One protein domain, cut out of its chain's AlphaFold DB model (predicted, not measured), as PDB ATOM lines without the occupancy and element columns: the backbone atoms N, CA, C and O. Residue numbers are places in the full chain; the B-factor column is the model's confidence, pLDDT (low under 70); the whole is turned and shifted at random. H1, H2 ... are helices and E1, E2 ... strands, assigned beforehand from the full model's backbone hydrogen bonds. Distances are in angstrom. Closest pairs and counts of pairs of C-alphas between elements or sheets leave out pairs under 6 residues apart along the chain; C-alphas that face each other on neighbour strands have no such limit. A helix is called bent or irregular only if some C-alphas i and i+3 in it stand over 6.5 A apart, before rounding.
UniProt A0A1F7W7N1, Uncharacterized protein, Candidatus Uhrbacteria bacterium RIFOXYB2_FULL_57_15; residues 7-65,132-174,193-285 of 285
ATOM      1  N   TRP A   7      39.844 -26.688 -16.325       96.75
ATOM      2  CA  TRP A   7      38.846 -25.994 -17.136       96.75
ATOM      3  C   TRP A   7      39.133 -24.499 -17.153       96.75
ATOM      4  O   TRP A   7      39.366 -23.910 -16.098       96.75
ATOM      5  N   LEU A   8      39.047 -23.888 -18.330       97.44
ATOM      6  CA  LEU A   8      39.049 -22.440 -18.507       97.44
ATOM      7  C   LEU A   8      37.876 -22.055 -19.406       97.44
ATOM      8  O   LEU A   8      37.736 -22.594 -20.501       97.44
ATOM      9  N   GLY A   9      37.013 -21.166 -18.919       97.56
ATOM     10  CA  GLY A   9      35.929 -20.610 -19.726       97.56
ATOM     11  C   GLY A   9      36.466 -19.492 -20.602       97.56
ATOM     12  O   GLY A   9      37.259 -18.686 -20.129       97.56
ATOM     13  N   VAL A  10      36.044 -19.470 -21.861       97.38
ATOM     14  CA  VAL A  10      36.463 -18.477 -22.848       97.38
ATOM     15  C   VAL A  10      35.221 -17.857 -23.470       97.38
ATOM     16  O   VAL A  10      34.389 -18.576 -24.020       97.38
ATOM     17  N   GLY A  11      35.063 -16.542 -23.349       95.94
ATOM     18  CA  GLY A  11      33.875 -15.803 -23.774       95.94
ATOM     19  C   GLY A  11      33.940 -15.250 -25.197       95.94
ATOM     20  O   GLY A  11      32.891 -14.949 -25.767       95.94
ATOM     21  N   SER A  12      35.133 -15.125 -25.787       94.81
ATOM     22  CA  SER A  12      35.302 -14.597 -27.147       94.81
ATOM     23  C   SER A  12      36.483 -15.211 -27.905       94.81
ATOM     24  O   SER A  12      37.335 -15.898 -27.337       94.81
ATOM     25  N   THR A  13      36.552 -14.924 -29.207       94.50
ATOM     26  CA  THR A  13      37.682 -15.298 -30.065       94.50
ATOM     27  C   THR A  13      38.999 -14.682 -29.585       94.50
ATOM     28  O   THR A  13      40.018 -15.367 -29.532       94.50
ATOM     29  N   GLU A  14      38.999 -13.404 -29.209       94.62
ATOM     30  CA  GLU A  14      40.193 -12.680 -28.760       94.62
ATOM     31  C   GLU A  14      40.746 -13.276 -27.465       94.62
ATOM     32  O   GLU A  14      41.957 -13.458 -27.323       94.62
ATOM     33  N   GLU A  15      39.854 -13.630 -26.536       95.81
ATOM     34  CA  GLU A  15      40.236 -14.303 -25.302       95.81
ATOM     35  C   GLU A  15      40.830 -15.689 -25.592       95.81
ATOM     36  O   GLU A  15      41.874 -16.033 -25.035       95.81
ATOM     37  N   LEU A  16      40.238 -16.453 -26.522       95.81
ATOM     38  CA  LEU A  16      40.777 -17.751 -26.933       95.81
ATOM     39  C   LEU A  16      42.200 -17.622 -27.481       95.81
ATOM     40  O   LEU A  16      43.089 -18.374 -27.083       95.81
ATOM     41  N   ILE A  17      42.417 -16.651 -28.371       95.25
ATOM     42  CA  ILE A  17      43.717 -16.382 -28.993       95.25
ATOM     43  C   ILE A  17      44.756 -15.964 -27.948       95.25
ATOM     44  O   ILE A  17      45.912 -16.373 -28.042       95.25
ATOM     45  N   GLY A  18      44.360 -15.185 -26.939       94.81
ATOM     46  CA  GLY A  18      45.250 -14.763 -25.857       94.81
ATOM     47  C   GLY A  18      45.577 -15.867 -24.842       94.81
ATOM     48  O   GLY A  18      46.690 -15.898 -24.310       94.81
ATOM     49  N   LEU A  19      44.629 -16.769 -24.564       96.12
ATOM     50  CA  LEU A  19      44.777 -17.828 -23.562       96.12
ATOM     51  C   LEU A  19      45.427 -19.099 -24.106       96.12
ATOM     52  O   LEU A  19      46.192 -19.729 -23.377       96.12
ATOM     53  N   LEU A  20      45.150 -19.485 -25.355       96.19
ATOM     54  CA  LEU A  20      45.629 -20.754 -25.905       96.19
ATOM     55  C   LEU A  20      47.163 -20.892 -25.842       96.19
ATOM     56  O   LEU A  20      47.620 -21.900 -25.308       96.19
ATOM     57  N   PRO A  21      47.981 -19.904 -26.265       95.12
ATOM     58  CA  PRO A  21      49.435 -20.007 -26.145       95.12
ATOM     59  C   PRO A  21      49.906 -20.216 -24.701       95.12
ATOM     60  O   PRO A  21      50.804 -21.014 -24.465       95.12
ATOM     61  N   ARG A  22      49.261 -19.554 -23.728       95.19
ATOM     62  CA  ARG A  22      49.590 -19.697 -22.300       95.19
ATOM     63  C   ARG A  22      49.250 -21.097 -21.794       95.19
ATOM     64  O   ARG A  22      50.086 -21.759 -21.194       95.19
ATOM     65  N   ALA A  23      48.060 -21.590 -22.135       95.69
ATOM     66  CA  ALA A  23      47.628 -22.940 -21.784       95.69
ATOM     67  C   ALA A  23      48.562 -24.024 -22.361       95.69
ATOM     68  O   ALA A  23      48.780 -25.057 -21.730       95.69
ATOM     69  N   LEU A  24      49.140 -23.783 -23.542       94.44
ATOM     70  CA  LEU A  24      50.130 -24.677 -24.142       94.44
ATOM     71  C   LEU A  24      51.484 -24.624 -23.414       94.44
ATOM     72  O   LEU A  24      52.131 -25.662 -23.290       94.44
ATOM     73  N   THR A  25      51.897 -23.466 -22.885       93.25
ATOM     74  CA  THR A  25      53.167 -23.311 -22.149       93.25
ATOM     75  C   THR A  25      53.108 -23.743 -20.685       93.25
ATOM     76  O   THR A  25      54.124 -24.162 -20.141       93.25
ATOM     77  N   ASP A  26      51.937 -23.687 -20.046       89.44
ATOM     78  CA  ASP A  26      51.775 -23.951 -18.606       89.44
ATOM     79  C   ASP A  26      52.003 -25.429 -18.215       89.44
ATOM     80  O   ASP A  26      52.016 -25.777 -17.034       89.44
ATOM     81  N   GLY A  27      52.157 -26.329 -19.195       82.12
ATOM     82  CA  GLY A  27      52.475 -27.748 -18.992       82.12
ATOM     83  C   GLY A  27      51.338 -28.602 -18.416       82.12
ATOM     84  O   GLY A  27      51.426 -29.828 -18.433       82.12
ATOM     85  N   ARG A  28      50.245 -27.986 -17.947       91.50
ATOM     86  CA  ARG A  28      49.047 -28.673 -17.451       91.50
ATOM     87  C   ARG A  28      48.009 -28.844 -18.552       91.50
ATOM     88  O   ARG A  28      47.735 -27.913 -19.312       91.50
ATOM     89  N   ASP A  29      47.409 -30.030 -18.638       95.25
ATOM     90  CA  ASP A  29      46.325 -30.290 -19.590       95.25
ATOM     91  C   ASP A  29      45.151 -29.357 -19.317       95.25
ATOM     92  O   ASP A  29      44.651 -29.283 -18.190       95.25
ATOM     93  N   THR A  30      44.736 -28.627 -20.351       97.94
ATOM     94  CA  THR A  30      43.740 -27.563 -20.228       97.94
ATOM     95  C   THR A  30      42.659 -27.724 -21.288       97.94
ATOM     96  O   THR A  30      42.949 -27.899 -22.470       97.94
ATOM     97  N   MET A  31      41.402 -27.647 -20.858       98.00
ATOM     98  CA  MET A  31      40.231 -27.576 -21.725       98.00
ATOM     99  C   MET A  31      39.653 -26.158 -21.679       98.00
ATOM    100  O   MET A  31      39.111 -25.723 -20.658       98.00
ATOM    101  N   LEU A  32      39.788 -25.445 -22.796       98.00
ATOM    102  CA  LEU A  32      39.272 -24.093 -23.013       98.00
ATOM    103  C   LEU A  32      37.864 -24.210 -23.606       98.00
ATOM    104  O   LEU A  32      37.721 -24.458 -24.805       98.00
ATOM    105  N   TYR A  33      36.826 -24.114 -22.777       98.06
ATOM    106  CA  TYR A  33      35.442 -24.274 -23.226       98.06
ATOM    107  C   TYR A  33      34.826 -22.940 -23.642       98.06
ATOM    108  O   TYR A  33      35.116 -21.893 -23.066       98.06
ATOM    109  N   ASN A  34      33.933 -22.988 -24.627       97.38
ATOM    110  CA  ASN A  34      33.204 -21.816 -25.091       97.38
ATOM    111  C   ASN A  34      32.126 -21.409 -24.067       97.38
ATOM    112  O   ASN A  34      31.047 -22.005 -24.015       97.38
ATOM    113  N   ALA A  35      32.412 -20.380 -23.269       97.44
ATOM    114  CA  ALA A  35      31.534 -19.865 -22.222       97.44
ATOM    115  C   ALA A  35      30.293 -19.137 -22.770       97.44
ATOM    116  O   ALA A  35      29.315 -18.960 -22.050       97.44
ATOM    117  N   ALA A  36      30.286 -18.765 -24.056       95.00
ATOM    118  CA  ALA A  36      29.086 -18.247 -24.715       95.00
ATOM    119  C   ALA A  36      28.053 -19.354 -25.013       95.00
ATOM    120  O   ALA A  36      26.887 -19.057 -25.262       95.00
ATOM    121  N   LYS A  37      28.466 -20.630 -24.985       94.62
ATOM    122  CA  LYS A  37      27.598 -21.799 -25.219       94.62
ATOM    123  C   LYS A  37      27.328 -22.620 -23.967       94.62
ATOM    124  O   LYS A  37      26.241 -23.176 -23.817       94.62
ATOM    125  N   TRP A  38      28.325 -22.722 -23.097       96.56
ATOM    126  CA  TRP A  38      28.307 -23.584 -21.924       96.56
ATOM    127  C   TRP A  38      28.487 -22.738 -20.670       96.56
ATOM    128  O   TRP A  38      29.441 -21.975 -20.571       96.56
ATOM    129  N   GLN A  39      27.584 -22.887 -19.701       95.19
ATOM    130  CA  GLN A  39      27.621 -22.144 -18.437       95.19
ATOM    131  C   GLN A  39      28.865 -22.483 -17.609       95.19
ATOM    132  O   GLN A  39      29.427 -21.616 -16.946       95.19
ATOM    133  N   ASP A  40      29.287 -23.749 -17.649       96.06
ATOM    134  CA  ASP A  40      30.482 -24.248 -16.982       96.06
ATOM    135  C   ASP A  40      31.027 -25.512 -17.677       96.06
ATOM    136  O   ASP A  40      30.364 -26.142 -18.512       96.06
ATOM    137  N   GLY A  41      32.240 -25.922 -17.293       95.38
ATOM    138  CA  GLY A  41      32.867 -27.150 -17.794       95.38
ATOM    139  C   GLY A  41      32.102 -28.432 -17.431       95.38
ATOM    140  O   GLY A  41      32.188 -29.428 -18.143       95.38
ATOM    141  N   GLY A  42      31.298 -28.422 -16.363       96.31
ATOM    142  CA  GLY A  42      30.444 -29.545 -15.974       96.31
ATOM    143  C   GLY A  42      29.272 -29.769 -16.937       96.31
ATOM    144  O   GLY A  42      28.910 -30.918 -17.203       96.31
ATOM    145  N   GLN A  43      28.692 -28.699 -17.489       96.38
ATOM    146  CA  GLN A  43      27.655 -28.768 -18.519       96.38
ATOM    147  C   GLN A  43      28.211 -29.337 -19.824       96.38
ATOM    148  O   GLN A  43      27.628 -30.277 -20.367       96.38
ATOM    149  N   LEU A  44      29.364 -28.844 -20.277       96.62
ATOM    150  CA  LEU A  44      30.039 -29.393 -21.451       96.62
ATOM    151  C   LEU A  44      30.448 -30.862 -21.234       96.62
ATOM    152  O   LEU A  44      30.236 -31.698 -22.110       96.62
ATOM    153  N   ALA A  45      30.967 -31.215 -20.055       97.00
ATOM    154  CA  ALA A  45      31.297 -32.598 -19.709       97.00
ATOM    155  C   ALA A  45      30.082 -33.540 -19.781       97.00
ATOM    156  O   ALA A  45      30.217 -34.699 -20.171       97.00
ATOM    157  N   ARG A  46      28.880 -33.072 -19.406       95.88
ATOM    158  CA  ARG A  46      27.632 -33.827 -19.626       95.88
ATOM    159  C   ARG A  46      27.337 -33.982 -21.118       95.88
ATOM    160  O   ARG A  46      27.127 -35.103 -21.560       95.88
ATOM    161  N   ALA A  47      27.433 -32.909 -21.900       95.50
ATOM    162  CA  ALA A  47      27.198 -32.972 -23.342       95.50
ATOM    163  C   ALA A  47      28.155 -33.938 -24.066       95.50
ATOM    164  O   ALA A  47      27.714 -34.716 -24.910       95.50
ATOM    165  N   ILE A  48      29.442 -33.954 -23.696       96.75
ATOM    166  CA  ILE A  48      30.433 -34.920 -24.203       96.75
ATOM    167  C   ILE A  48      30.026 -36.361 -23.851       96.75
ATOM    168  O   ILE A  48      30.080 -37.244 -24.710       96.75
ATOM    169  N   ARG A  49      29.573 -36.623 -22.619       95.69
ATOM    170  CA  ARG A  49      29.073 -37.951 -22.203       95.69
ATOM    171  C   ARG A  49      27.805 -38.379 -22.924       95.69
ATOM    172  O   ARG A  49      27.627 -39.560 -23.206       95.69
ATOM    173  N   ASP A  50      26.955 -37.428 -23.274       94.62
ATOM    174  CA  ASP A  50      25.695 -37.725 -23.946       94.62
ATOM    175  C   ASP A  50      25.879 -38.056 -25.434       94.62
ATOM    176  O   ASP A  50      24.976 -38.637 -26.050       94.62
ATOM    177  N   THR A  51      27.046 -37.741 -26.016       96.44
ATOM    178  CA  THR A  51      27.384 -38.170 -27.379       96.44
ATOM    179  C   THR A  51      27.375 -39.701 -27.504       96.44
ATOM    180  O   THR A  51      27.680 -40.450 -26.574       96.44
ATOM    181  N   ARG A  52      26.959 -40.183 -28.674       95.69
ATOM    182  CA  ARG A  52      26.731 -41.596 -29.004       95.69
ATOM    183  C   ARG A  52      27.695 -42.134 -30.047       95.69
ATOM    184  O   ARG A  52      27.691 -43.341 -30.278       95.69
ATOM    185  N   ALA A  53      28.466 -41.256 -30.672       96.81
ATOM    186  CA  ALA A  53      29.492 -41.611 -31.629       96.81
ATOM    187  C   ALA A  53      30.591 -40.552 -31.659       96.81
ATOM    188  O   ALA A  53      30.372 -39.413 -31.234       96.81
ATOM    189  N   ILE A  54      31.733 -40.927 -32.220       98.00
ATOM    190  CA  ILE A  54      32.847 -40.027 -32.499       98.00
ATOM    191  C   ILE A  54      33.192 -40.068 -33.981       98.00
ATOM    192  O   ILE A  54      33.272 -41.137 -34.583       98.00
ATOM    193  N   VAL A  55      33.409 -38.889 -34.549       98.00
ATOM    194  CA  VAL A  55      34.031 -38.711 -35.857       98.00
ATOM    195  C   VAL A  55      35.271 -37.863 -35.640       98.00
ATOM    196  O   VAL A  55      35.168 -36.737 -35.154       98.00
ATOM    197  N   ALA A  56      36.430 -38.416 -35.958       98.25
ATOM    198  CA  ALA A  56      37.705 -37.752 -35.765       98.25
ATOM    199  C   ALA A  56      38.426 -37.562 -37.095       98.25
ATOM    200  O   ALA A  56      38.360 -38.422 -37.970       98.25
ATOM    201  N   ASP A  57      39.158 -36.471 -37.234       97.94
ATOM    202  CA  ASP A  57      40.266 -36.453 -38.174       97.94
ATOM    203  C   ASP A  57      41.410 -37.351 -37.698       97.94
ATOM    204  O   ASP A  57      41.484 -37.715 -36.520       97.94
ATOM    205  N   ASN A  58      42.292 -37.716 -38.628       96.69
ATOM    206  CA  ASN A  58      43.476 -38.508 -38.338       96.69
ATOM    207  C   ASN A  58      44.665 -37.623 -37.935       96.69
ATOM    208  O   ASN A  58      45.014 -37.541 -36.753       96.69
ATOM    209  N   ASP A  59      45.262 -36.951 -38.922       94.69
ATOM    210  CA  ASP A  59      46.524 -36.217 -38.815       94.69
ATOM    211  C   ASP A  59      46.428 -35.035 -37.862       94.69
ATOM    212  O   ASP A  59      45.482 -34.264 -37.901       94.69
ATOM    213  N   GLY A  60      47.394 -34.888 -36.958       94.19
ATOM    214  CA  GLY A  60      47.341 -33.852 -35.919       94.19
ATOM    215  C   GLY A  60      46.230 -34.037 -34.871       94.19
ATOM    216  O   GLY A  60      46.313 -33.428 -33.802       94.19
ATOM    217  N   SER A  61      45.257 -34.919 -35.111       96.94
ATOM    218  CA  SER A  61      44.098 -35.181 -34.262       96.94
ATOM    219  C   SER A  61      44.292 -36.449 -33.428       96.94
ATOM    220  O   SER A  61      44.835 -36.353 -32.332       96.94
ATOM    221  N   VAL A  62      43.895 -37.640 -33.895       97.50
ATOM    222  CA  VAL A  62      44.100 -38.899 -33.136       97.50
ATOM    223  C   VAL A  62      45.528 -39.436 -33.228       97.50
ATOM    224  O   VAL A  62      45.958 -40.200 -32.361       97.50
ATOM    225  N   ILE A  63      46.293 -38.986 -34.222       95.62
ATOM    226  CA  ILE A  63      47.751 -39.127 -34.286       95.62
ATOM    227  C   ILE A  63      48.393 -37.742 -34.224       95.62
ATOM    228  O   ILE A  63      47.805 -36.753 -34.651       95.62
ATOM    229  N   ALA A  64      49.603 -37.641 -33.673       92.12
ATOM    230  CA  ALA A  64      50.285 -36.348 -33.601       92.12
ATOM    231  C   ALA A  64      50.872 -35.913 -34.950       92.12
ATOM    232  O   ALA A  64      50.848 -34.727 -35.270       92.12
ATOM    233  N   GLY A  65      51.396 -36.865 -35.725       92.12
ATOM    234  CA  GLY A  65      52.094 -36.599 -36.982       92.12
ATOM    235  C   GLY A  65      51.181 -36.524 -38.203       92.12
ATOM    236  O   GLY A  65      50.076 -35.977 -38.149       92.12
ATOM    237  N   SER A 132      47.923 -40.413 -26.644       97.25
ATOM    238  CA  SER A 132      47.460 -41.033 -25.396       97.25
ATOM    239  C   SER A 132      45.963 -40.775 -25.190       97.25
ATOM    240  O   SER A 132      45.455 -39.716 -25.556       97.25
ATOM    241  N   GLY A 133      45.230 -41.766 -24.684       97.25
ATOM    242  CA  GLY A 133      43.773 -41.719 -24.539       97.25
ATOM    243  C   GLY A 133      42.965 -42.026 -25.809       97.25
ATOM    244  O   GLY A 133      41.758 -42.233 -25.703       97.25
ATOM    245  N   THR A 134      43.580 -42.106 -27.000       97.94
ATOM    246  CA  THR A 134      42.861 -42.416 -28.257       97.94
ATOM    247  C   THR A 134      42.148 -43.762 -28.184       97.94
ATOM    248  O   THR A 134      40.971 -43.864 -28.529       97.94
ATOM    249  N   ARG A 135      42.838 -44.809 -27.712       97.19
ATOM    250  CA  ARG A 135      42.273 -46.163 -27.649       97.19
ATOM    251  C   ARG A 135      41.049 -46.204 -26.735       97.19
ATOM    252  O   ARG A 135      40.011 -46.723 -27.134       97.19
ATOM    253  N   GLU A 136      41.169 -45.651 -25.533       97.44
ATOM    254  CA  GLU A 136      40.099 -45.578 -24.538       97.44
ATOM    255  C   GLU A 136      38.924 -44.741 -25.045       97.44
ATOM    256  O   GLU A 136      37.768 -45.141 -24.892       97.44
ATOM    257  N   LEU A 137      39.215 -43.602 -25.682       97.88
ATOM    258  CA  LEU A 137      38.204 -42.718 -26.244       97.88
ATOM    259  C   LEU A 137      37.385 -43.435 -27.319       97.88
ATOM    260  O   LEU A 137      36.162 -43.476 -27.206       97.88
ATOM    261  N   LEU A 138      38.037 -44.036 -28.320       97.38
ATOM    262  CA  LEU A 138      37.354 -44.752 -29.402       97.38
ATOM    263  C   LEU A 138      36.564 -45.961 -28.874       97.38
ATOM    264  O   LEU A 138      35.407 -46.154 -29.254       97.38
ATOM    265  N   ALA A 139      37.137 -46.727 -27.940       96.44
ATOM    266  CA  ALA A 139      36.466 -47.873 -27.322       96.44
ATOM    267  C   ALA A 139      35.179 -47.484 -26.569       96.44
ATOM    268  O   ALA A 139      34.217 -48.254 -26.572       96.44
ATOM    269  N   SER A 140      35.115 -46.276 -25.991       96.81
ATOM    270  CA  SER A 140      33.933 -45.773 -25.265       96.81
ATOM    271  C   SER A 140      32.680 -45.557 -26.132       96.81
ATOM    272  O   SER A 140      31.605 -45.261 -25.605       96.81
ATOM    273  N   TYR A 141      32.803 -45.680 -27.459       95.56
ATOM    274  CA  TYR A 141      31.694 -45.537 -28.406       95.56
ATOM    275  C   TYR A 141      31.193 -46.869 -28.981       95.56
ATOM    276  O   TYR A 141      30.282 -46.857 -29.804       95.56
ATOM    277  N   HIS A 142      31.736 -48.012 -28.539       90.19
ATOM    278  CA  HIS A 142      31.205 -49.357 -28.812       90.19
ATOM    279  C   HIS A 142      30.857 -49.630 -30.291       90.19
ATOM    280  O   HIS A 142      29.742 -50.042 -30.608       90.19
ATOM    281  N   GLY A 143      31.803 -49.391 -31.205       89.31
ATOM    282  CA  GLY A 143      31.583 -49.615 -32.641       89.31
ATOM    283  C   GLY A 143      30.828 -48.480 -33.344       89.31
ATOM    284  O   GLY A 143      30.184 -48.703 -34.364       89.31
ATOM    285  N   ARG A 144      30.871 -47.265 -32.784       95.19
ATOM    286  CA  ARG A 144      30.367 -46.030 -33.408       95.19
ATOM    287  C   ARG A 144      31.455 -44.967 -33.445       95.19
ATOM    288  O   ARG A 144      31.337 -43.888 -32.862       95.19
ATOM    289  N   SER A 145      32.536 -45.305 -34.121       97.31
ATOM    290  CA  SER A 145      33.728 -44.477 -34.262       97.31
ATOM    291  C   SER A 145      34.152 -44.435 -35.723       97.31
ATOM    292  O   SER A 145      34.279 -45.480 -36.361       97.31
ATOM    293  N   ALA A 146      34.404 -43.239 -36.241       98.06
ATOM    294  CA  ALA A 146      34.935 -43.072 -37.584       98.06
ATOM    295  C   ALA A 146      36.129 -42.124 -37.615       98.06
ATOM    296  O   ALA A 146      36.192 -41.161 -36.847       98.06
ATOM    297  N   VAL A 147      37.038 -42.395 -38.547       98.31
ATOM    298  CA  VAL A 147      38.076 -41.461 -38.976       98.31
ATOM    299  C   VAL A 147      37.663 -40.884 -40.326       98.31
ATOM    300  O   VAL A 147      37.302 -41.633 -41.229       98.31
ATOM    301  N   VAL A 148      37.702 -39.561 -40.466       98.12
ATOM    302  CA  VAL A 148      37.436 -38.839 -41.717       98.12
ATOM    303  C   VAL A 148      38.662 -37.996 -42.033       98.12
ATOM    304  O   VAL A 148      38.913 -36.989 -41.377       98.12
ATOM    305  N   THR A 149      39.443 -38.402 -43.028       97.44
ATOM    306  CA  THR A 149      40.798 -37.878 -43.223       97.44
ATOM    307  C   THR A 149      41.099 -37.525 -44.674       97.44
ATOM    308  O   THR A 149      40.615 -38.173 -45.591       97.44
ATOM    309  N   TYR A 150      41.949 -36.513 -44.868       94.00
ATOM    310  CA  TYR A 150      42.564 -36.185 -46.163       94.00
ATOM    311  C   TYR A 150      43.625 -37.219 -46.594       94.00
ATOM    312  O   TYR A 150      44.250 -37.102 -47.640       94.00
ATOM    313  N   GLY A 151      43.921 -38.200 -45.744       96.00
ATOM    314  CA  GLY A 151      44.848 -39.272 -46.060       96.00
ATOM    315  C   GLY A 151      44.255 -40.385 -46.910       96.00
ATOM    316  O   GLY A 151      43.304 -40.201 -47.675       96.00
ATOM    317  N   VAL A 152      44.842 -41.565 -46.742       97.88
ATOM    318  CA  VAL A 152      44.534 -42.761 -47.527       97.88
ATOM    319  C   VAL A 152      43.996 -43.871 -46.630       97.88
ATOM    320  O   VAL A 152      44.435 -44.025 -45.487       97.88
ATOM    321  N   ASP A 153      43.043 -44.644 -47.145       97.75
ATOM    322  CA  ASP A 153      42.328 -45.684 -46.396       97.75
ATOM    323  C   ASP A 153      43.269 -46.728 -45.790       97.75
ATOM    324  O   ASP A 153      43.268 -46.936 -44.577       97.75
ATOM    325  N   ALA A 154      44.147 -47.301 -46.614       97.75
ATOM    326  CA  ALA A 154      45.036 -48.387 -46.233       97.75
ATOM    327  C   ALA A 154      45.948 -48.006 -45.060       97.75
ATOM    328  O   ALA A 154      46.225 -48.840 -44.204       97.75
ATOM    329  N   TYR A 155      46.393 -46.748 -44.981       98.44
ATOM    330  CA  TYR A 155      47.211 -46.294 -43.858       98.44
ATOM    331  C   TYR A 155      46.384 -46.267 -42.566       98.44
ATOM    332  O   TYR A 155      46.796 -46.834 -41.555       98.44
ATOM    333  N   ALA A 156      45.213 -45.620 -42.582       97.56
ATOM    334  CA  ALA A 156      44.368 -45.482 -41.396       97.56
ATOM    335  C   ALA A 156      43.809 -46.832 -40.906       97.56
ATOM    336  O   ALA A 156      43.718 -47.061 -39.697       97.56
ATOM    337  N   GLU A 157      43.474 -47.739 -41.823       97.88
ATOM    338  CA  GLU A 157      43.025 -49.095 -41.501       97.88
ATOM    339  C   GLU A 157      44.145 -49.933 -40.872       97.88
ATOM    340  O   GLU A 157      43.953 -50.498 -39.793       97.88
ATOM    341  N   GLU A 158      45.332 -49.976 -41.486       98.00
ATOM    342  CA  GLU A 158      46.476 -50.727 -40.947       98.00
ATOM    343  C   GLU A 158      46.943 -50.141 -39.601       98.00
ATOM    344  O   GLU A 158      47.259 -50.890 -38.672       98.00
ATOM    345  N   TRP A 159      46.885 -48.813 -39.438       97.81
ATOM    346  CA  TRP A 159      47.132 -48.130 -38.164       97.81
ATOM    347  C   TRP A 159      46.153 -48.599 -37.078       97.81
ATOM    348  O   TRP A 159      46.562 -48.986 -35.977       97.81
ATOM    349  N   ALA A 160      44.855 -48.632 -37.389       97.44
ATOM    350  CA  ALA A 160      43.836 -49.091 -36.453       97.44
ATOM    351  C   ALA A 160      44.004 -50.571 -36.080       97.44
ATOM    352  O   ALA A 160      43.876 -50.922 -34.901       97.44
ATOM    353  N   VAL A 161      44.343 -51.429 -37.048       97.19
ATOM    354  CA  VAL A 161      44.609 -52.857 -36.826       97.19
ATOM    355  C   VAL A 161      45.826 -53.051 -35.922       97.19
ATOM    356  O   VAL A 161      45.718 -53.710 -34.881       97.19
ATOM    357  N   PHE A 162      46.969 -52.451 -36.266       97.50
ATOM    358  CA  PHE A 162      48.219 -52.617 -35.523       97.50
ATOM    359  C   PHE A 162      48.081 -52.149 -34.070       97.50
ATOM    360  O   PHE A 162      48.462 -52.855 -33.130       97.50
ATOM    361  N   HIS A 163      47.446 -50.993 -33.862       96.81
ATOM    362  CA  HIS A 163      47.243 -50.427 -32.531       96.81
ATOM    363  C   HIS A 163      45.994 -50.952 -31.809       96.81
ATOM    364  O   HIS A 163      45.714 -50.505 -30.687       96.81
ATOM    365  N   ARG A 164      45.285 -51.939 -32.379       96.31
ATOM    366  CA  ARG A 164      44.078 -52.566 -31.808       96.31
ATOM    367  C   ARG A 164      43.041 -51.528 -31.382       96.31
ATOM    368  O   ARG A 164      42.563 -51.525 -30.242       96.31
ATOM    369  N   LEU A 165      42.765 -50.588 -32.274       95.62
ATOM    370  CA  LEU A 165      41.805 -49.524 -32.037       95.62
ATOM    371  C   LEU A 165      40.400 -50.020 -32.361       95.62
ATOM    372  O   LEU A 165      40.179 -50.738 -33.331       95.62
ATOM    373  N   TRP A 166      39.433 -49.596 -31.552       91.38
ATOM    374  CA  TRP A 166      38.015 -49.830 -31.812       91.38
ATOM    375  C   TRP A 166      37.510 -48.800 -32.823       91.38
ATOM    376  O   TRP A 166      36.678 -47.959 -32.485       91.38
ATOM    377  N   LEU A 167      38.080 -48.811 -34.028       92.94
ATOM    378  CA  LEU A 167      37.682 -47.967 -35.149       92.94
ATOM    379  C   LEU A 167      36.697 -48.734 -36.035       92.94
ATOM    380  O   LEU A 167      36.950 -49.886 -36.373       92.94
ATOM    381  N   THR A 168      35.567 -48.115 -36.367       94.19
ATOM    382  CA  THR A 168      34.485 -48.791 -37.105       94.19
ATOM    383  C   THR A 168      34.562 -48.509 -38.595       94.19
ATOM    384  O   THR A 168      34.400 -49.419 -39.399       94.19
ATOM    385  N   GLU A 169      34.787 -47.247 -38.959       97.19
ATOM    386  CA  GLU A 169      34.800 -46.803 -40.350       97.19
ATOM    387  C   GLU A 169      35.944 -45.821 -40.607       97.19
ATOM    388  O   GLU A 169      36.314 -45.017 -39.747       97.19
ATOM    389  N   VAL A 170      36.468 -45.871 -41.827       98.19
ATOM    390  CA  VAL A 170      37.434 -44.916 -42.360       98.19
ATOM    391  C   VAL A 170      36.821 -44.289 -43.607       98.19
ATOM    392  O   VAL A 170      36.372 -44.989 -44.512       98.19
ATOM    393  N   PHE A 171      36.796 -42.962 -43.646       98.38
ATOM    394  CA  PHE A 171      36.487 -42.174 -44.831       98.38
ATOM    395  C   PHE A 171      37.781 -41.490 -45.261       98.38
ATOM    396  O   PHE A 171      38.250 -40.559 -44.600       98.38
ATOM    397  N   ALA A 172      38.368 -41.985 -46.343       98.25
ATOM    398  CA  ALA A 172      39.646 -41.546 -46.879       98.25
ATOM    399  C   ALA A 172      39.698 -41.846 -48.381       98.25
ATOM    400  O   ALA A 172      38.787 -42.465 -48.927       98.25
ATOM    401  N   ALA A 173      40.771 -41.424 -49.047       98.12
ATOM    402  CA  ALA A 173      41.011 -41.804 -50.430       98.12
ATOM    403  C   ALA A 173      41.355 -43.304 -50.527       98.12
ATOM    404  O   ALA A 173      42.354 -43.746 -49.955       98.12
ATOM    405  N   ASN A 174      40.546 -44.069 -51.265       98.38
ATOM    406  CA  ASN A 174      40.705 -45.512 -51.395       98.38
ATOM    407  C   ASN A 174      41.774 -45.875 -52.420       98.38
ATOM    408  O   ASN A 174      41.615 -45.645 -53.627       98.38
ATOM    409  N   THR A 193      36.148 -41.639 -53.889       96.94
ATOM    410  CA  THR A 193      36.338 -41.786 -52.436       96.94
ATOM    411  C   THR A 193      37.149 -40.657 -51.810       96.94
ATOM    412  O   THR A 193      37.253 -40.579 -50.592       96.94
ATOM    413  N   VAL A 194      37.711 -39.755 -52.621       96.44
ATOM    414  CA  VAL A 194      38.595 -38.690 -52.137       96.44
ATOM    415  C   VAL A 194      37.880 -37.802 -51.120       96.44
ATOM    416  O   VAL A 194      36.863 -37.168 -51.417       96.44
ATOM    417  N   ILE A 195      38.464 -37.715 -49.925       95.88
ATOM    418  CA  ILE A 195      38.014 -36.835 -48.854       95.88
ATOM    419  C   ILE A 195      38.888 -35.581 -48.818       95.88
ATOM    420  O   ILE A 195      40.112 -35.650 -48.817       95.88
ATOM    421  N   THR A 196      38.239 -34.422 -48.781       92.62
ATOM    422  CA  THR A 196      38.854 -33.099 -48.701       92.62
ATOM    423  C   THR A 196      38.258 -32.302 -47.548       92.62
ATOM    424  O   THR A 196      37.195 -32.649 -47.028       92.62
ATOM    425  N   GLU A 197      38.875 -31.176 -47.173       88.19
ATOM    426  CA  GLU A 197      38.292 -30.260 -46.179       88.19
ATOM    427  C   GLU A 197      36.849 -29.854 -46.523       88.19
ATOM    428  O   GLU A 197      36.045 -29.584 -45.631       88.19
ATOM    429  N   ALA A 198      36.519 -29.772 -47.816       88.88
ATOM    430  CA  ALA A 198      35.205 -29.354 -48.286       88.88
ATOM    431  C   ALA A 198      34.122 -30.431 -48.106       88.88
ATOM    432  O   ALA A 198      32.959 -30.077 -47.920       88.88
ATOM    433  N   ASN A 199      34.472 -31.722 -48.150       94.00
ATOM    434  CA  ASN A 199      33.490 -32.812 -48.119       94.00
ATOM    435  C   ASN A 199      33.523 -33.671 -46.839       94.00
ATOM    436  O   ASN A 199      32.634 -34.505 -46.668       94.00
ATOM    437  N   LYS A 200      34.444 -33.426 -45.889       95.56
ATOM    438  CA  LYS A 200      34.458 -34.120 -44.582       95.56
ATOM    439  C   LYS A 200      33.109 -34.075 -43.850       95.56
ATOM    440  O   LYS A 200      32.696 -35.056 -43.233       95.56
ATOM    441  N   GLY A 201      32.388 -32.954 -43.945       94.75
ATOM    442  CA  GLY A 201      31.042 -32.819 -43.377       94.75
ATOM    443  C   GLY A 201      30.044 -33.836 -43.943       94.75
ATOM    444  O   GLY A 201      29.281 -34.421 -43.176       94.75
ATOM    445  N   LEU A 202      30.110 -34.119 -45.250       95.25
ATOM    446  CA  LEU A 202      29.262 -35.112 -45.917       95.25
ATOM    447  C   LEU A 202      29.614 -36.540 -45.480       95.25
ATOM    448  O   LEU A 202      28.713 -37.332 -45.215       95.25
ATOM    449  N   ALA A 203      30.904 -36.856 -45.333       96.00
ATOM    450  CA  ALA A 203      31.346 -38.150 -44.806       96.00
ATOM    451  C   ALA A 203      30.822 -38.386 -43.377       96.00
ATOM    452  O   ALA A 203      30.259 -39.438 -43.071       96.00
ATOM    453  N   ARG A 204      30.893 -37.362 -42.514       95.56
ATOM    454  CA  ARG A 204      30.291 -37.410 -41.174       95.56
ATOM    455  C   ARG A 204      28.769 -37.613 -41.222       95.56
ATOM    456  O   ARG A 204      28.214 -38.317 -40.376       95.56
ATOM    457  N   GLU A 205      28.063 -36.974 -42.153       94.69
ATOM    458  CA  GLU A 205      26.612 -37.165 -42.334       94.69
ATOM    459  C   GLU A 205      26.261 -38.576 -42.771       94.69
ATOM    460  O   GLU A 205      25.330 -39.170 -42.228       94.69
ATOM    461  N   ASP A 206      27.016 -39.118 -43.718       95.00
ATOM    462  CA  ASP A 206      26.849 -40.482 -44.192       95.00
ATOM    463  C   ASP A 206      27.070 -41.490 -43.058       95.00
ATOM    464  O   ASP A 206      26.183 -42.302 -42.792       95.00
ATOM    465  N   PHE A 207      28.154 -41.347 -42.290       95.56
ATOM    466  CA  PHE A 207      28.376 -42.115 -41.064       95.56
ATOM    467  C   PHE A 207      27.189 -42.004 -40.091       95.56
ATOM    468  O   PHE A 207      26.629 -43.005 -39.642       95.56
ATOM    469  N   SER A 208      26.741 -40.777 -39.807       94.06
ATOM    470  CA  SER A 208      25.626 -40.543 -38.879       94.06
ATOM    471  C   SER A 208      24.340 -41.228 -39.348       94.06
ATOM    472  O   SER A 208      23.615 -41.817 -38.544       94.06
ATOM    473  N   ARG A 209      24.066 -41.196 -40.654       93.25
ATOM    474  CA  ARG A 209      22.906 -41.845 -41.272       93.25
ATOM    475  C   ARG A 209      22.998 -43.369 -41.195       93.25
ATOM    476  O   ARG A 209      22.020 -43.991 -40.782       93.25
ATOM    477  N   ARG A 210      24.148 -43.965 -41.532       93.38
ATOM    478  CA  ARG A 210      24.370 -45.427 -41.482       93.38
ATOM    479  C   ARG A 210      24.184 -46.002 -40.076       93.38
ATOM    480  O   ARG A 210      23.647 -47.094 -39.929       93.38
ATOM    481  N   HIS A 211      24.550 -45.239 -39.047       92.56
ATOM    482  CA  HIS A 211      24.433 -45.651 -37.641       92.56
ATOM    483  C   HIS A 211      23.115 -45.247 -36.968       92.56
ATOM    484  O   HIS A 211      22.979 -45.377 -35.749       92.56
ATOM    485  N   GLY A 212      22.140 -44.734 -37.726       91.00
ATOM    486  CA  GLY A 212      20.853 -44.302 -37.175       91.00
ATOM    487  C   GLY A 212      20.985 -43.170 -36.147       91.00
ATOM    488  O   GLY A 212      20.149 -43.032 -35.256       91.00
ATOM    489  N   LEU A 213      22.032 -42.350 -36.256       86.81
ATOM    490  CA  LEU A 213      22.321 -41.211 -35.379       86.81
ATOM    491  C   LEU A 213      21.574 -39.956 -35.847       86.81
ATOM    492  O   LEU A 213      22.123 -38.853 -35.858       86.81
ATOM    493  N   VAL A 214      20.323 -40.141 -36.283       60.19
ATOM    494  CA  VAL A 214      19.486 -39.093 -36.866       60.19
ATOM    495  C   VAL A 214      19.310 -37.982 -35.832       60.19
ATOM    496  O   VAL A 214      18.638 -38.166 -34.822       60.19
ATOM    497  N   ALA A 215      19.947 -36.844 -36.110       54.91
ATOM    498  CA  ALA A 215      20.015 -35.644 -35.286       54.91
ATOM    499  C   ALA A 215      20.743 -35.809 -33.926       54.91
ATOM    500  O   ALA A 215      20.208 -36.359 -32.968       54.91
ATOM    501  N   ARG A 216      21.903 -35.129 -33.830       68.69
ATOM    502  CA  ARG A 216      22.523 -34.590 -32.599       68.69
ATOM    503  C   ARG A 216      22.961 -35.664 -31.602       68.69
ATOM    504  O   ARG A 216      22.117 -36.193 -30.887       68.69
ATOM    505  N   LYS A 217      24.270 -35.966 -31.571       82.50
ATOM    506  CA  LYS A 217      25.032 -36.690 -30.512       82.50
ATOM    507  C   LYS A 217      26.391 -37.193 -31.024       82.50
ATOM    508  O   LYS A 217      26.861 -38.241 -30.594       82.50
ATOM    509  N   VAL A 218      27.030 -36.494 -31.956       95.44
ATOM    510  CA  VAL A 218      28.370 -36.876 -32.422       95.44
ATOM    511  C   VAL A 218      29.392 -35.954 -31.774       95.44
ATOM    512  O   VAL A 218      29.201 -34.736 -31.765       95.44
ATOM    513  N   LEU A 219      30.458 -36.529 -31.226       97.56
ATOM    514  CA  LEU A 219      31.667 -35.786 -30.903       97.56
ATOM    515  C   LEU A 219      32.505 -35.676 -32.176       97.56
ATOM    516  O   LEU A 219      32.835 -36.687 -32.789       97.56
ATOM    517  N   VAL A 220      32.811 -34.452 -32.586       97.81
ATOM    518  CA  VAL A 220      33.620 -34.146 -33.767       97.81
ATOM    519  C   VAL A 220      34.984 -33.679 -33.274       97.81
ATOM    520  O   VAL A 220      35.047 -32.675 -32.568       97.81
ATOM    521  N   LEU A 221      36.043 -34.412 -33.610       98.25
ATOM    522  CA  LEU A 221      37.416 -34.139 -33.180       98.25
ATOM    523  C   LEU A 221      38.277 -33.745 -34.384       98.25
ATOM    524  O   LEU A 221      38.383 -34.521 -35.325       98.25
ATOM    525  N   GLU A 222      38.889 -32.567 -34.350       97.25
ATOM    526  CA  GLU A 222      39.724 -32.017 -35.433       97.25
ATOM    527  C   GLU A 222      40.866 -31.192 -34.842       97.25
ATOM    528  O   GLU A 222      40.729 -30.666 -33.742       97.25
ATOM    529  N   ASP A 223      41.965 -31.011 -35.566       95.81
ATOM    530  CA  ASP A 223      43.088 -30.153 -35.160       95.81
ATOM    531  C   ASP A 223      43.098 -28.803 -35.904       95.81
ATOM    532  O   ASP A 223      43.784 -27.852 -35.505       95.81
ATOM    533  N   THR A 224      42.302 -28.719 -36.973       92.88
ATOM    534  CA  THR A 224      42.236 -27.589 -37.893       92.88
ATOM    535  C   THR A 224      40.903 -26.848 -37.730       92.88
ATOM    536  O   THR A 224      39.845 -27.412 -38.027       92.88
ATOM    537  N   PRO A 225      40.903 -25.567 -37.299       94.00
ATOM    538  CA  PRO A 225      39.681 -24.807 -37.034       94.00
ATOM    539  C   PRO A 225      38.706 -24.765 -38.217       94.00
ATOM    540  O   PRO A 225      37.518 -25.055 -38.071       94.00
ATOM    541  N   ARG A 226      39.200 -24.462 -39.421       91.00
ATOM    542  CA  ARG A 226      38.363 -24.404 -40.628       91.00
ATOM    543  C   ARG A 226      37.676 -25.739 -40.915       91.00
ATOM    544  O   ARG A 226      36.490 -25.764 -41.242       91.00
ATOM    545  N   THR A 227      38.413 -26.835 -40.781       92.38
ATOM    546  CA  THR A 227      37.899 -28.183 -41.018       92.38
ATOM    547  C   THR A 227      36.870 -28.564 -39.964       92.38
ATOM    548  O   THR A 227      35.796 -29.039 -40.325       92.38
ATOM    549  N   LEU A 228      37.115 -28.247 -38.686       95.19
ATOM    550  CA  LEU A 228      36.126 -28.426 -37.622       95.19
ATOM    551  C   LEU A 228      34.822 -27.687 -37.936       95.19
ATOM    552  O   LEU A 228      33.753 -28.285 -37.848       95.19
ATOM    553  N   ALA A 229      34.891 -26.419 -38.354       92.56
ATOM    554  CA  ALA A 229      33.701 -25.637 -38.689       92.56
ATOM    555  C   ALA A 229      32.879 -26.256 -39.834       92.56
ATOM    556  O   ALA A 229      31.651 -26.206 -39.799       92.56
ATOM    557  N   ARG A 230      33.539 -26.871 -40.825       91.69
ATOM    558  CA  ARG A 230      32.882 -27.553 -41.955       91.69
ATOM    559  C   ARG A 230      32.380 -28.951 -41.604       91.69
ATOM    560  O   ARG A 230      31.328 -29.373 -42.079       91.69
ATOM    561  N   MET A 231      33.130 -29.685 -40.786       92.12
ATOM    562  CA  MET A 231      32.785 -31.048 -40.398       92.12
ATOM    563  C   MET A 231      31.712 -31.073 -39.313       92.12
ATOM    564  O   MET A 231      30.992 -32.061 -39.193       92.12
ATOM    565  N   LYS A 232      31.556 -30.017 -38.514       91.94
ATOM    566  CA  LYS A 232      30.642 -29.998 -37.370       91.94
ATOM    567  C   LYS A 232      29.234 -29.511 -37.742       91.94
ATOM    568  O   LYS A 232      29.051 -28.495 -38.395       91.94
ATOM    569  N   HIS A 233      28.211 -30.225 -37.269       90.94
ATOM    570  CA  HIS A 233      26.821 -29.759 -37.279       90.94
ATOM    571  C   HIS A 233      26.594 -28.895 -36.028       90.94
ATOM    572  O   HIS A 233      27.182 -29.224 -34.991       90.94
ATOM    573  N   PRO A 234      25.726 -27.864 -36.050       89.00
ATOM    574  CA  PRO A 234      25.456 -27.018 -34.880       89.00
ATOM    575  C   PRO A 234      25.178 -27.778 -33.578       89.00
ATOM    576  O   PRO A 234      25.556 -27.326 -32.504       89.00
ATOM    577  N   ASP A 235      24.591 -28.964 -33.694       89.38
ATOM    578  CA  ASP A 235      24.142 -29.781 -32.567       89.38
ATOM    579  C   ASP A 235      25.105 -30.880 -32.110       89.38
ATOM    580  O   ASP A 235      24.783 -31.684 -31.233       89.38
ATOM    581  N   ASN A 236      26.247 -30.980 -32.775       93.81
ATOM    582  CA  ASN A 236      27.318 -31.870 -32.362       93.81
ATOM    583  C   ASN A 236      28.198 -31.169 -31.326       93.81
ATOM    584  O   ASN A 236      28.145 -29.948 -31.185       93.81
ATOM    585  N   VAL A 237      29.040 -31.934 -30.637       96.25
ATOM    586  CA  VAL A 237      30.086 -31.364 -29.781       96.25
ATOM    587  C   VAL A 237      31.367 -31.288 -30.597       96.25
ATOM    588  O   VAL A 237      31.897 -32.316 -31.006       96.25
ATOM    589  N   GLY A 238      31.834 -30.076 -30.879       97.00
ATOM    590  CA  GLY A 238      33.031 -29.802 -31.663       97.00
ATOM    591  C   GLY A 238      34.237 -29.564 -30.769       97.00
ATOM    592  O   GLY A 238      34.258 -28.611 -29.986       97.00
ATOM    593  N   VAL A 239      35.240 -30.420 -30.915       98.25
ATOM    594  CA  VAL A 239      36.479 -30.402 -30.151       98.25
ATOM    595  C   VAL A 239      37.639 -30.089 -31.083       98.25
ATOM    596  O   VAL A 239      37.888 -30.833 -32.030       98.25
ATOM    597  N   LEU A 240      38.359 -29.007 -30.789       98.12
ATOM    598  CA  LEU A 240      39.616 -28.685 -31.454       98.12
ATOM    599  C   LEU A 240      40.795 -29.220 -30.635       98.12
ATOM    600  O   LEU A 240      40.915 -28.907 -29.450       98.12
ATOM    601  N   VAL A 241      41.690 -29.973 -31.260       97.69
ATOM    602  CA  VAL A 241      42.961 -30.406 -30.672       97.69
ATOM    603  C   VAL A 241      44.027 -29.362 -30.980       97.69
ATOM    604  O   VAL A 241      44.302 -29.047 -32.135       97.69
ATOM    605  N   ALA A 242      44.643 -28.823 -29.936       96.62
ATOM    606  CA  ALA A 242      45.800 -27.950 -30.029       96.62
ATOM    607  C   ALA A 242      46.940 -28.583 -29.213       96.62
ATOM    608  O   ALA A 242      46.965 -28.451 -27.987       96.62
ATOM    609  N   PRO A 243      47.863 -29.315 -29.858       94.88
ATOM    610  CA  PRO A 243      48.977 -29.933 -29.153       94.88
ATOM    611  C   PRO A 243      49.987 -28.887 -28.676       94.88
ATOM    612  O   PRO A 243      50.139 -27.832 -29.295       94.88
ATOM    613  N   ARG A 244      50.709 -29.199 -27.594       93.19
ATOM    614  CA  ARG A 244      51.865 -28.398 -27.152       93.19
ATOM    615  C   ARG A 244      53.041 -28.614 -28.091       93.19
ATOM    616  O   ARG A 244      53.750 -27.672 -28.426       93.19
ATOM    617  N   HIS A 245      53.207 -29.858 -28.522       91.94
ATOM    618  CA  HIS A 245      54.248 -30.297 -29.430       91.94
ATOM    619  C   HIS A 245      53.597 -30.686 -30.757       91.94
ATOM    620  O   HIS A 245      53.153 -31.818 -30.955       91.94
ATOM    621  N   ASP A 246      53.504 -29.713 -31.661       88.94
ATOM    622  CA  ASP A 246      53.059 -29.953 -33.031       88.94
ATOM    623  C   ASP A 246      54.275 -30.382 -33.873       88.94
ATOM    624  O   ASP A 246      55.229 -29.607 -33.991       88.94
ATOM    625  N   PRO A 247      54.298 -31.603 -34.439       85.69
ATOM    626  CA  PRO A 247      55.425 -32.051 -35.253       85.69
ATOM    627  C   PRO A 247      55.519 -31.302 -36.587       85.69
ATOM    628  O   PRO A 247      56.552 -31.380 -37.250       85.69
ATOM    629  N   GLN A 248      54.477 -30.557 -36.983       83.06
ATOM    630  CA  GLN A 248      54.508 -29.715 -38.171       83.06
ATOM    631  C   GLN A 248      54.652 -28.233 -37.796       83.06
ATOM    632  O   GLN A 248      53.703 -27.627 -37.292       83.06
ATOM    633  N   PRO A 249      55.791 -27.589 -38.110       79.38
ATOM    634  CA  PRO A 249      56.106 -26.248 -37.610       79.38
ATOM    635  C   PRO A 249      55.134 -25.159 -38.090       79.38
ATOM    636  O   PRO A 249      54.935 -24.165 -37.400       79.38
ATOM    637  N   ASN A 250      54.485 -25.355 -39.242       80.69
ATOM    638  CA  ASN A 250      53.568 -24.371 -39.825       80.69
ATOM    639  C   ASN A 250      52.127 -24.482 -39.284       80.69
ATOM    640  O   ASN A 250      51.337 -23.547 -39.448       80.69
ATOM    641  N   ARG A 251      51.752 -25.607 -38.649       85.44
ATOM    642  CA  ARG A 251      50.382 -25.835 -38.153       85.44
ATOM    643  C   ARG A 251      49.993 -24.892 -37.011       85.44
ATOM    644  O   ARG A 251      48.893 -24.347 -37.093       85.44
ATOM    645  N   PRO A 252      50.837 -24.621 -35.992       89.44
ATOM    646  CA  PRO A 252      50.488 -23.686 -34.923       89.44
ATOM    647  C   PRO A 252      50.120 -22.293 -35.439       89.44
ATOM    648  O   PRO A 252      49.058 -21.775 -35.100       89.44
ATOM    649  N   GLU A 253      50.940 -21.707 -36.314       87.06
ATOM    650  CA  GLU A 253      50.661 -20.386 -36.888       87.06
ATOM    651  C   GLU A 253      49.402 -20.407 -37.767       87.06
ATOM    652  O   GLU A 253      48.542 -19.530 -37.653       87.06
ATOM    653  N   GLY A 254      49.250 -21.428 -38.618       86.69
ATOM    654  CA  GLY A 254      48.043 -21.625 -39.424       86.69
ATOM    655  C   GLY A 254      46.776 -21.720 -38.570       86.69
ATOM    656  O   GLY A 254      45.790 -21.040 -38.857       86.69
ATOM    657  N   ARG A 255      46.822 -22.493 -37.480       91.44
ATOM    658  CA  ARG A 255      45.732 -22.644 -36.511       91.44
ATOM    659  C   ARG A 255      45.375 -21.302 -35.883       91.44
ATOM    660  O   ARG A 255      44.211 -20.925 -35.921       91.44
ATOM    661  N   MET A 256      46.357 -20.546 -35.385       91.62
ATOM    662  CA  MET A 256      46.110 -19.227 -34.786       91.62
ATOM    663  C   MET A 256      45.494 -18.237 -35.783       91.62
ATOM    664  O   MET A 256      44.550 -17.531 -35.432       91.62
ATOM    665  N   ARG A 257      45.958 -18.224 -37.042       89.12
ATOM    666  CA  ARG A 257      45.355 -17.397 -38.103       89.12
ATOM    667  C   ARG A 257      43.902 -17.780 -38.381       89.12
ATOM    668  O   ARG A 257      43.071 -16.899 -38.563       89.12
ATOM    669  N   GLN A 258      43.582 -19.073 -38.405       90.12
ATOM    670  CA  GLN A 258      42.209 -19.539 -38.629       90.12
ATOM    671  C   GLN A 258      41.296 -19.302 -37.422       90.12
ATOM    672  O   GLN A 258      40.116 -19.029 -37.607       90.12
ATOM    673  N   LEU A 259      41.829 -19.372 -36.198       91.00
ATOM    674  CA  LEU A 259      41.085 -19.018 -34.988       91.00
ATOM    675  C   LEU A 259      40.634 -17.556 -35.003       91.00
ATOM    676  O   LEU A 259      39.592 -17.258 -34.437       91.00
ATOM    677  N   ALA A 260      41.381 -16.665 -35.664       88.38
ATOM    678  CA  ALA A 260      41.022 -15.255 -35.801       88.38
ATOM    679  C   ALA A 260      39.800 -15.000 -36.699       88.38
ATOM    680  O   ALA A 260      39.313 -13.872 -36.728       88.38
ATOM    681  N   ASP A 261      39.280 -16.012 -37.405       87.75
ATOM    682  CA  ASP A 261      37.995 -15.909 -38.097       87.75
ATOM    683  C   ASP A 261      36.854 -15.800 -37.062       87.75
ATOM    684  O   ASP A 261      36.595 -16.761 -36.325       87.75
ATOM    685  N   PRO A 262      36.120 -14.673 -36.998       78.56
ATOM    686  CA  PRO A 262      35.067 -14.481 -36.002       78.56
ATOM    687  C   PRO A 262      33.938 -15.515 -36.103       78.56
ATOM    688  O   PRO A 262      33.279 -15.819 -35.107       78.56
ATOM    689  N   SER A 263      33.712 -16.088 -37.289       84.25
ATOM    690  CA  SER A 263      32.678 -17.104 -37.491       84.25
ATOM    691  C   SER A 263      33.035 -18.437 -36.826       84.25
ATOM    692  O   SER A 263      32.137 -19.168 -36.391       84.25
ATOM    693  N   PHE A 264      34.329 -18.734 -36.653       88.12
ATOM    694  CA  PHE A 264      34.795 -20.004 -36.102       88.12
ATOM    695  C   PHE A 264      34.353 -20.216 -34.654       88.12
ATOM    696  O   PHE A 264      33.938 -21.323 -34.295       88.12
ATOM    697  N   PHE A 265      34.389 -19.177 -33.818       89.94
ATOM    698  CA  PHE A 265      34.083 -19.315 -32.392       89.94
ATOM    699  C   PHE A 265      32.651 -19.809 -32.146       89.94
ATOM    700  O   PHE A 265      32.395 -20.596 -31.236       89.94
ATOM    701  N   SER A 266      31.719 -19.454 -33.034       87.62
ATOM    702  CA  SER A 266      30.347 -19.974 -33.007       87.62
ATOM    703  C   SER A 266      30.254 -21.476 -33.317       87.62
ATOM    704  O   SER A 266      29.285 -22.132 -32.934       87.62
ATOM    705  N   SER A 267      31.267 -22.063 -33.958       87.75
ATOM    706  CA  SER A 267      31.299 -23.479 -34.331       87.75
ATOM    707  C   SER A 267      31.922 -24.363 -33.249       87.75
ATOM    708  O   SER A 267      31.412 -25.452 -33.002       87.75
ATOM    709  N   ILE A 268      32.922 -23.886 -32.507       95.12
ATOM    710  CA  ILE A 268      33.653 -24.690 -31.517       95.12
ATOM    711  C   ILE A 268      32.941 -24.782 -30.161       95.12
ATOM    712  O   ILE A 268      32.288 -23.829 -29.730       95.12
ATOM    713  N   ASP A 269      33.059 -25.925 -29.484       97.25
ATOM    714  CA  ASP A 269      32.595 -26.104 -28.102       97.25
ATOM    715  C   ASP A 269      33.754 -26.104 -27.105       97.25
ATOM    716  O   ASP A 269      33.621 -25.535 -26.020       97.25
ATOM    717  N   VAL A 270      34.896 -26.692 -27.476       98.06
ATOM    718  CA  VAL A 270      36.092 -26.732 -26.627       98.06
ATOM    719  C   VAL A 270      37.383 -26.897 -27.422       98.06
ATOM    720  O   VAL A 270      37.417 -27.631 -28.408       98.06
ATOM    721  N   VAL A 271      38.455 -26.247 -26.964       98.12
ATOM    722  CA  VAL A 271      39.835 -26.541 -27.377       98.12
ATOM    723  C   VAL A 271      40.522 -27.368 -26.295       98.12
ATOM    724  O   VAL A 271      40.464 -27.022 -25.113       98.12
ATOM    725  N   ILE A 272      41.209 -28.431 -26.696       97.88
ATOM    726  CA  ILE A 272      42.114 -29.195 -25.838       97.88
ATOM    727  C   ILE A 272      43.528 -28.696 -26.092       97.88
ATOM    728  O   ILE A 272      44.090 -28.956 -27.151       97.88
ATOM    729  N   ALA A 273      44.095 -28.003 -25.111       97.38
ATOM    730  CA  ALA A 273      45.495 -27.603 -25.088       97.38
ATOM    731  C   ALA A 273      46.322 -28.713 -24.411       97.38
ATOM    732  O   ALA A 273      46.609 -28.654 -23.210       97.38
ATOM    733  N   SER A 274      46.613 -29.783 -25.156       96.56
ATOM    734  CA  SER A 274      47.363 -30.956 -24.683       96.56
ATOM    735  C   SER A 274      47.864 -31.805 -25.853       96.56
ATOM    736  O   SER A 274      47.251 -31.843 -26.917       96.56
ATOM    737  N   ASP A 275      48.947 -32.550 -25.630       96.00
ATOM    738  CA  ASP A 275      49.423 -33.589 -26.554       96.00
ATOM    739  C   ASP A 275      48.606 -34.892 -26.474       96.00
ATOM    740  O   ASP A 275      48.800 -35.798 -27.290       96.00
ATOM    741  N   SER A 276      47.696 -34.980 -25.500       96.25
ATOM    742  CA  SER A 276      46.925 -36.162 -25.127       96.25
ATOM    743  C   SER A 276      45.415 -35.947 -25.285       96.25
ATOM    744  O   SER A 276      44.898 -34.838 -25.151       96.25
ATOM    745  N   LEU A 277      44.691 -37.043 -25.518       97.69
ATOM    746  CA  LEU A 277      43.228 -37.128 -25.512       97.69
ATOM    747  C   LEU A 277      42.682 -37.758 -24.217       97.69
ATOM    748  O   LEU A 277      41.488 -38.047 -24.119       97.69
ATOM    749  N   GLU A 278      43.529 -37.963 -23.203       97.06
ATOM    750  CA  GLU A 278      43.132 -38.537 -21.911       97.06
ATOM    751  C   GLU A 278      42.023 -37.745 -21.217       97.06
ATOM    752  O   GLU A 278      41.170 -38.344 -20.566       97.06
ATOM    753  N   SER A 279      41.984 -36.420 -21.382       96.31
ATOM    754  CA  SER A 279      40.913 -35.575 -20.845       96.31
ATOM    755  C   SER A 279      39.542 -35.958 -21.414       96.31
ATOM    756  O   SER A 279      38.594 -36.154 -20.654       96.31
ATOM    757  N   LEU A 280      39.439 -36.170 -22.730       97.12
ATOM    758  CA  LEU A 280      38.211 -36.655 -23.368       97.12
ATOM    759  C   LEU A 280      37.881 -38.084 -22.957       97.12
ATOM    760  O   LEU A 280      36.729 -38.378 -22.642       97.12
ATOM    761  N   ALA A 281      38.878 -38.969 -22.952       96.94
ATOM    762  CA  ALA A 281      38.684 -40.356 -22.544       96.94
ATOM    763  C   ALA A 281      38.199 -40.448 -21.090       96.94
ATOM    764  O   ALA A 281      37.324 -41.252 -20.781       96.94
ATOM    765  N   PHE A 282      38.725 -39.600 -20.201       96.38
ATOM    766  CA  PHE A 282      38.277 -39.468 -18.818       96.38
ATOM    767  C   PHE A 282      36.828 -38.990 -18.746       96.38
ATOM    768  O   PHE A 282      36.038 -39.585 -18.023       96.38
ATOM    769  N   LEU A 283      36.466 -37.959 -19.516       96.19
ATOM    770  CA  LEU A 283      35.097 -37.446 -19.542       96.19
ATOM    771  C   LEU A 283      34.084 -38.467 -20.056       96.19
ATOM    772  O   LEU A 283      32.924 -38.360 -19.693       96.19
ATOM    773  N   ARG A 284      34.491 -39.428 -20.889       93.75
ATOM    774  CA  ARG A 284      33.618 -40.472 -21.448       93.75
ATOM    775  C   ARG A 284      33.364 -41.665 -20.522       93.75
ATOM    776  O   ARG A 284      32.479 -42.458 -20.837       93.75
ATOM    777  N   LYS A 285      34.130 -41.802 -19.438       86.75
ATOM    778  CA  LYS A 285      33.926 -42.832 -18.408       86.75
ATOM    779  C   LYS A 285      32.795 -42.438 -17.458       86.75
ATOM    780  O   LYS A 285      32.096 -43.367 -17.007       86.75
TER     781      LYS A 285
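What this domain is: This is residues 7 to 65, 132 to 174 and 193 to 285 of the 285 residues of an uncharacterized protein of Candidatus Uhrbacteria bacterium RIFOXYB2_FULL_57_15 (UniProt A0A1F7W7N1). One strongly twisted sheet of eight strands makes the core, with helices over both faces: H1, H6 and H7 cover one, H2 and H5 the other, making three layers. H8 and H9 pack on H7, and H4 packs on H10. The printed part has 195 residues, with ten named helices and eight named strands in the order E1 H1 E2 H2 E3 H3 H4 E4 H5 E5 H6 E6 H7 E7 H8 H9 E8 H10. The mixed sheet runs E1 E2 E8 E7 E6 E3 E4 E5, and the class is mixed, helices and strands. It is compact, with a radius of gyration of the C-alphas of 15.3 A, and rounded, spanning 40 by 34 by 29 A.

Where its parts are: Find C-alpha 7 at (38.846, -25.994, -17.136), where E1, residues 7 to 10, begins. Then read H1, 13 to 25, 19.1 A; E2, 30 to 34; H2, 41 to 50; E3, 53 to 56; and H3, 58 to 62. H1 and H3 are only just irregular: C-alphas 18 and 21, and likewise 59 and 62, are 6.7 A apart. After a cut come H4, 134 to 139; E4, 145 to 152, 17.2 A, which bends by 83 degrees at residue 149; H5, 153 to 162; and E5, 169 to 174. Next are H6, 200 to 210, 15.5 A; E6, 218 to 222; H7, 225 to 231; E7, 237 to 242, 16.1 A; H8, 250 to 259; H9, 262 to 265; E8, 270 to 273; and H10, 278 to 283, ending at C-alpha 283, (35.097, -37.446, -19.542).

How they stand to each other: Look first at E2 and E8, antiparallel at 158 degrees, with N 32 and O 271 at 2.9 A. E7 and E6 are parallel at 20 degrees, with N 239 and O 220 at 2.8 A. Four strand-helix-strand units, parallel neighbour strands with helices between, have right-handed crossovers: E1 H1 E2, E4 H5 E5, E6 H7 E7, and E7 H8 H9 E8. The hub H7 touches H6 (C-alphas 201 and 231, 3.9 A). H4 and H10 touch (C-alphas 137 and 281, 4.4 A). Every O i to N i+4 pair is within hydrogen-bond range in H2 to H8 and H10, and 7 of 9 are in H1; H9 is too short for one.

The domain as a whole: Residues 66 to 131 and 175 to 192 are not printed; the C-alphas across these cuts are 13.2 A and 5.8 A apart. Of the links printed whole, none is long. The C-alphas farthest apart, of Gln 39 and Asn 174, are 42.5 A apart. Residues 214 to 216 have pLDDT under 70; the mean of the printed part is 93.9.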